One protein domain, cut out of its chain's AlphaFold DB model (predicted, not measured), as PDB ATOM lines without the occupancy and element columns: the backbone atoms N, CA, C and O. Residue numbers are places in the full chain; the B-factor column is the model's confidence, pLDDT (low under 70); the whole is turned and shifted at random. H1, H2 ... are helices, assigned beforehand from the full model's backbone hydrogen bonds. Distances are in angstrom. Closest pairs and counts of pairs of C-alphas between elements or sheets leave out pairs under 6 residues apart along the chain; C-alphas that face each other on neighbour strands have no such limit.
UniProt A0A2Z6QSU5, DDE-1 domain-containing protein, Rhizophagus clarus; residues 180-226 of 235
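AT A GLANCE: This is residues 180 to 226 of the 235 residues of the protein "DDE-1 domain-containing protein" of Rhizophagus clarus (UniProt A0A2Z6QSU5). This is a helical hairpin: two long helices, H2 and H1, lie side by side and run opposite ways, with a link that joins them at one end of the hairpin. The two helices make the longest axis, and residues 196 to 201, in and next to that link, stick out. The printed part has 47 residues with two named helices, H1 then H2 along the chain, and no named strand; the class is all helix. The whole is only just loose, close to compact, with a radius of gyration of the C-alphas of 11.9 A, and its outline of 40 by 18 by 10 A is only just a rod.

IN THESE COORDINATES: H2, the longest helix, covers residues 204 to 224 and is 30.2 A from first to last C-alpha. It begins at C-alpha 204 at (111.144, 151.994, 176.929) and ends at C-alpha 224 at (139.915, 146.920, 184.425). H1 covers residues 180 to 196 and is 24.3 A long in the same sense, with C-alpha 180 at (132.365, 146.294, 189.456).

HOW THE PARTS SIT: H2 and H1 touch, with 15 pairs of C-alphas within 8 A. Their closest C-alphas are those of Thr 180 and His 221, 5.9 A apart. The helices run opposite ways at a shallow tilt of 22 degrees and form a helical hairpin. Their centres are 10.1 A apart. In both H1 and H2 every O i to N i+4 pair is within hydrogen-bond range.

THE WHOLE: The two C-alphas farthest apart are those of Asn 199 and Lys 226, at 40.6 A, while the first and last printed C-alphas, of Thr 180 and Lys 226, are 13.5 A apart. The printed part has no cut. The link from H1 to H2, 7 residues, is short, and residues 196 to 201, of which 196 belongs to H1, stand free. The mean pLDDT of the printed part is 79.5, and it is under 70 at residues 198 to 201 and 223 to 226.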
ATOM      1  N   THR A 180     132.937 146.122 190.810       79.12
ATOM      2  CA  THR A 180     132.365 146.294 189.456       79.12
ATOM      3  C   THR A 180     131.598 145.059 188.979       79.12
ATOM      4  O   THR A 180     130.571 145.189 188.321       79.12
ATOM      5  N   LYS A 181     132.055 143.862 189.370       80.56
ATOM      6  CA  LYS A 181     131.371 142.590 189.108       80.56
ATOM      7  C   LYS A 181     130.010 142.520 189.805       80.56
ATOM      8  O   LYS A 181     129.032 142.076 189.215       80.56
ATOM      9  N   GLU A 182     129.942 142.966 191.052       84.06
ATOM     10  CA  GLU A 182     128.703 142.958 191.825       84.06
ATOM     11  C   GLU A 182     127.731 144.054 191.368       84.06
ATOM     12  O   GLU A 182     126.529 143.815 191.286       84.06
ATOM     13  N   ALA A 183     128.241 145.224 190.969       86.44
ATOM     14  CA  ALA A 183     127.439 146.263 190.330       86.44
ATOM     15  C   ALA A 183     126.813 145.780 189.008       86.44
ATOM     16  O   ALA A 183     125.648 146.072 188.747       86.44
ATOM     17  N   LEU A 184     127.557 145.008 188.203       86.12
ATOM     18  CA  LEU A 184     127.026 144.373 186.993       86.12
ATOM     19  C   LEU A 184     125.909 143.382 187.304       86.12
ATOM     20  O   LEU A 184     124.849 143.483 186.700       86.12
ATOM     21  N   GLY A 185     126.112 142.490 188.278       83.94
ATOM     22  CA  GLY A 185     125.080 141.530 188.682       83.94
ATOM     23  C   GLY A 185     123.775 142.218 189.090       83.94
ATOM     24  O   GLY A 185     122.709 141.869 188.596       83.94
ATOM     25  N   ARG A 186     123.858 143.285 189.896       91.12
ATOM     26  CA  ARG A 186     122.668 144.048 190.312       91.12
ATOM     27  C   ARG A 186     121.982 144.772 189.150       91.12
ATOM     28  O   ARG A 186     120.765 144.926 189.160       91.12
ATOM     29  N   LEU A 187     122.742 145.243 188.159       91.00
ATOM     30  CA  LEU A 187     122.175 145.848 186.950       91.00
ATOM     31  C   LEU A 187     121.496 144.804 186.061       91.00
ATOM     32  O   LEU A 187     120.448 145.101 185.494       91.00
ATOM     33  N   ASP A 188     122.055 143.599 185.971       88.12
ATOM     34  CA  ASP A 188     121.459 142.479 185.239       88.12
ATOM     35  C   ASP A 188     120.120 142.074 185.867       88.12
ATOM     36  O   ASP A 188     119.123 141.962 185.152       88.12
ATOM     37  N   ASP A 189     120.067 141.975 187.199       90.62
ATOM     38  CA  ASP A 189     118.833 141.691 187.940       90.62
ATOM     39  C   ASP A 189     117.755 142.759 187.694       90.62
ATOM     40  O   ASP A 189     116.581 142.435 187.503       90.62
ATOM     41  N   LEU A 190     118.139 144.040 187.664       88.94
ATOM     42  CA  LEU A 190     117.213 145.143 187.390       88.94
ATOM     43  C   LEU A 190     116.699 145.124 185.949       88.94
ATOM     44  O   LEU A 190     115.503 145.317 185.734       88.94
ATOM     45  N   VAL A 191     117.573 144.886 184.965       86.56
ATOM     46  CA  VAL A 191     117.161 144.771 183.558       86.56
ATOM     47  C   VAL A 191     116.177 143.615 183.402       86.56
ATOM     48  O   VAL A 191     115.107 143.816 182.833       86.56
ATOM     49  N   LEU A 192     116.482 142.454 183.987       86.62
ATOM     50  CA  LEU A 192     115.608 141.283 183.949       86.62
ATOM     51  C   LEU A 192     114.257 141.562 184.622       86.62
ATOM     52  O   LEU A 192     113.200 141.236 184.083       86.62
ATOM     53  N   PHE A 193     114.270 142.201 185.792       85.94
ATOM     54  CA  PHE A 193     113.046 142.555 186.499       85.94
ATOM     55  C   PHE A 193     112.143 143.460 185.653       85.94
ATOM     56  O   PHE A 193     110.943 143.211 185.559       85.94
ATOM     57  N   PHE A 194     112.691 144.485 185.002       83.12
ATOM     58  CA  PHE A 194     111.891 145.409 184.195       83.12
ATOM     59  C   PHE A 194     111.511 144.870 182.809       83.12
ATOM     60  O   PHE A 194     110.488 145.285 182.274       83.12
ATOM     61  N   GLU A 195     112.273 143.931 182.243       82.38
ATOM     62  CA  GLU A 195     111.911 143.257 180.986       82.38
ATOM     63  C   GLU A 195     110.776 142.240 181.162       82.38
ATOM     64  O   GLU A 195     109.961 142.074 180.255       82.38
ATOM     65  N   TYR A 196     110.703 141.572 182.318       76.81
ATOM     66  CA  TYR A 196     109.791 140.440 182.524       76.81
ATOM     67  C   TYR A 196     108.717 140.660 183.600       76.81
ATOM     68  O   TYR A 196     107.795 139.846 183.710       76.81
ATOM     69  N   SER A 197     108.779 141.731 184.402       72.25
ATOM     70  CA  SER A 197     107.726 142.002 185.389       72.25
ATOM     71  C   SER A 197     106.482 142.609 184.734       72.25
ATOM     72  O   SER A 197     106.502 143.677 184.138       72.25
ATOM     73  N   SER A 198     105.341 141.938 184.898       58.97
ATOM     74  CA  SER A 198     104.040 142.423 184.404       58.97
ATOM     75  C   SER A 198     103.374 143.451 185.331       58.97
ATOM     76  O   SER A 198     102.307 143.966 185.014       58.97
ATOM     77  N   ASN A 199     103.974 143.725 186.496       67.44
ATOM     78  CA  ASN A 199     103.375 144.533 187.566       67.44
ATOM     79  C   ASN A 199     103.840 145.996 187.573       67.44
ATOM     80  O   ASN A 199     103.217 146.816 188.246       67.44
ATOM     81  N   ILE A 200     104.925 146.328 186.868       68.88
ATOM     82  CA  ILE A 200     105.470 147.687 186.803       68.88
ATOM     83  C   ILE A 200     105.713 148.031 185.336       68.88
ATOM     84  O   ILE A 200     106.570 147.449 184.684       68.88
ATOM     85  N   SER A 201     104.940 148.986 184.816       67.69
ATOM     86  CA  SER A 201     105.176 149.548 183.487       67.69
ATOM     87  C   SER A 201     106.349 150.520 183.577       67.69
ATOM     88  O   SER A 201     106.242 151.557 184.228       67.69
ATOM     89  N   ILE A 202     107.466 150.159 182.948       76.56
ATOM     90  CA  ILE A 202     108.597 151.057 182.714       76.56
ATOM     91  C   ILE A 202     108.479 151.643 181.304       76.56
ATOM     92  O   ILE A 202     108.049 150.951 180.376       76.56
ATOM     93  N   ASN A 203     108.846 152.913 181.123       80.88
ATOM     94  CA  ASN A 203     108.957 153.477 179.779       80.88
ATOM     95  C   ASN A 203     110.152 152.812 179.050       80.88
ATOM     96  O   ASN A 203     111.227 152.703 179.650       80.88
ATOM     97  N   PRO A 204     110.019 152.407 177.772       78.19
ATOM     98  CA  PRO A 204     111.144 151.994 176.929       78.19
ATOM     99  C   PRO A 204     112.407 152.864 177.047       78.19
ATOM    100  O   PRO A 204     113.513 152.322 177.099       78.19
ATOM    101  N   ASP A 205     112.272 154.190 177.166       79.69
ATOM    102  CA  ASP A 205     113.422 155.094 177.315       79.69
ATOM    103  C   ASP A 205     114.188 154.877 178.629       79.69
ATOM    104  O   ASP A 205     115.420 154.909 178.655       79.69
ATOM    105  N   GLU A 206     113.478 154.614 179.727       83.94
ATOM    106  CA  GLU A 206     114.070 154.373 181.048       83.94
ATOM    107  C   GLU A 206     114.797 153.026 181.085       83.94
ATOM    108  O   GLU A 206     115.918 152.928 181.598       83.94
ATOM    109  N   LEU A 207     114.213 152.002 180.454       83.38
ATOM    110  CA  LEU A 207     114.871 150.711 180.265       83.38
ATOM    111  C   LEU A 207     116.118 150.849 179.377       83.38
ATOM    112  O   LEU A 207     117.150 150.228 179.648       83.38
ATOM    113  N   ASN A 208     116.068 151.698 178.348       79.06
ATOM    114  CA  ASN A 208     117.219 151.969 177.491       79.06
ATOM    115  C   ASN A 208     118.342 152.688 178.257       79.06
ATOM    116  O   ASN A 208     119.515 152.335 178.122       79.06
ATOM    117  N   ILE A 209     118.007 153.650 179.122       87.06
ATOM    118  CA  ILE A 209     118.978 154.294 180.019       87.06
ATOM    119  C   ILE A 209     119.633 153.255 180.939       87.06
ATOM    120  O   ILE A 209     120.859 153.259 181.087       87.06
ATOM    121  N   LEU A 210     118.854 152.326 181.500       87.50
ATOM    122  CA  LEU A 210     119.369 151.249 182.347       87.50
ATOM    123  C   LEU A 210     120.319 150.315 181.575       87.50
ATOM    124  O   LEU A 210     121.425 150.026 182.043       87.50
ATOM    125  N   LYS A 211     119.948 149.914 180.353       84.31
ATOM    126  CA  LYS A 211     120.804 149.121 179.452       84.31
ATOM    127  C   LYS A 211     122.091 149.871 179.083       84.31
ATOM    128  O   LYS A 211     123.170 149.276 179.100       84.31
ATOM    129  N   LYS A 212     122.016 151.177 178.808       86.31
ATOM    130  CA  LYS A 212     123.192 152.035 178.556       86.31
ATOM    131  C   LYS A 212     124.104 152.120 179.779       86.31
ATOM    132  O   LYS A 212     125.324 152.042 179.635       86.31
ATOM    133  N   LEU A 213     123.540 152.234 180.982       86.56
ATOM    134  CA  LEU A 213     124.312 152.248 182.224       86.56
ATOM    135  C   LEU A 213     125.027 150.911 182.450       86.56
ATOM    136  O   LEU A 213     126.234 150.908 182.693       86.56
ATOM    137  N   ARG A 214     124.325 149.785 182.266       91.56
ATOM    138  CA  ARG A 214     124.914 148.437 182.285       91.56
ATOM    139  C   ARG A 214     126.095 148.325 181.323       91.56
ATOM    140  O   ARG A 214     127.167 147.893 181.740       91.56
ATOM    141  N   ARG A 215     125.938 148.775 180.070       83.44
ATOM    142  CA  ARG A 215     127.025 148.778 179.070       83.44
ATOM    143  C   ARG A 215     128.242 149.562 179.560       83.44
ATOM    144  O   ARG A 215     129.347 149.047 179.486       83.44
ATOM    145  N   ARG A 216     128.053 150.757 180.135       80.06
ATOM    146  CA  ARG A 216     129.166 151.562 180.678       80.06
ATOM    147  C   ARG A 216     129.900 150.854 181.816       80.06
ATOM    148  O   ARG A 216     131.127 150.881 181.849       80.06
ATOM    149  N   VAL A 217     129.172 150.215 182.733       82.81
ATOM    150  CA  VAL A 217     129.788 149.445 183.828       82.81
ATOM    151  C   VAL A 217     130.505 148.205 183.286       82.81
ATOM    152  O   VAL A 217     131.589 147.882 183.764       82.81
ATOM    153  N   LEU A 218     129.967 147.558 182.248       75.88
ATOM    154  CA  LEU A 218     130.603 146.417 181.586       75.88
ATOM    155  C   LEU A 218     131.906 146.829 180.902       75.88
ATOM    156  O   LEU A 218     132.928 146.184 181.110       75.88
ATOM    157  N   THR A 219     131.897 147.940 180.164       72.56
ATOM    158  CA  THR A 219     133.105 148.523 179.567       72.56
ATOM    159  C   THR A 219     134.144 148.840 180.639       72.56
ATOM    160  O   THR A 219     135.303 148.469 180.492       72.56
ATOM    161  N   LEU A 220     133.744 149.449 181.760       75.56
ATOM    162  CA  LEU A 220     134.650 149.688 182.888       75.56
ATOM    163  C   LEU A 220     135.194 148.385 183.487       75.56
ATOM    164  O   LEU A 220     136.365 148.330 183.851       75.56
ATOM    165  N   HIS A 221     134.372 147.344 183.615       76.19
ATOM    166  CA  HIS A 221     134.810 146.055 184.143       76.19
ATOM    167  C   HIS A 221     135.817 145.379 183.211       76.19
ATOM    168  O   HIS A 221     136.863 144.949 183.684       76.19
ATOM    169  N   ILE A 222     135.541 145.348 181.906       71.19
ATOM    170  CA  ILE A 222     136.427 144.776 180.884       71.19
ATOM    171  C   ILE A 222     137.745 145.551 180.819       71.19
ATOM    172  O   ILE A 222     138.805 144.939 180.847       71.19
ATOM    173  N   ASN A 223     137.698 146.886 180.829       67.38
ATOM    174  CA  ASN A 223     138.904 147.721 180.794       67.38
ATOM    175  C   ASN A 223     139.788 147.541 182.040       67.38
ATOM    176  O   ASN A 223     140.999 147.712 181.966       67.38
ATOM    177  N   ASN A 224     139.188 147.201 183.185       67.25
ATOM    178  CA  ASN A 224     139.915 146.920 184.425       67.25
ATOM    179  C   ASN A 224     140.271 145.431 184.590       67.25
ATOM    180  O   ASN A 224     141.039 145.078 185.491       67.25
ATOM    181  N   ALA A 225     139.709 144.546 183.764       56.47
ATOM    182  CA  ALA A 225     139.997 143.123 183.793       56.47
ATOM    183  C   ALA A 225     141.352 142.882 183.121       56.47
ATOM    184  O   ALA A 225     141.511 143.008 181.910       56.47
ATOM    185  N   LYS A 226     142.357 142.537 183.928       53.72
ATOM    186  CA  LYS A 226     143.684 142.172 183.423       53.72
ATOM    187  C   LYS A 226     143.587 140.871 182.623       53.72
ATOM    188  O   LYS A 226     142.947 139.919 183.068       53.72
TER     189      LYS A 226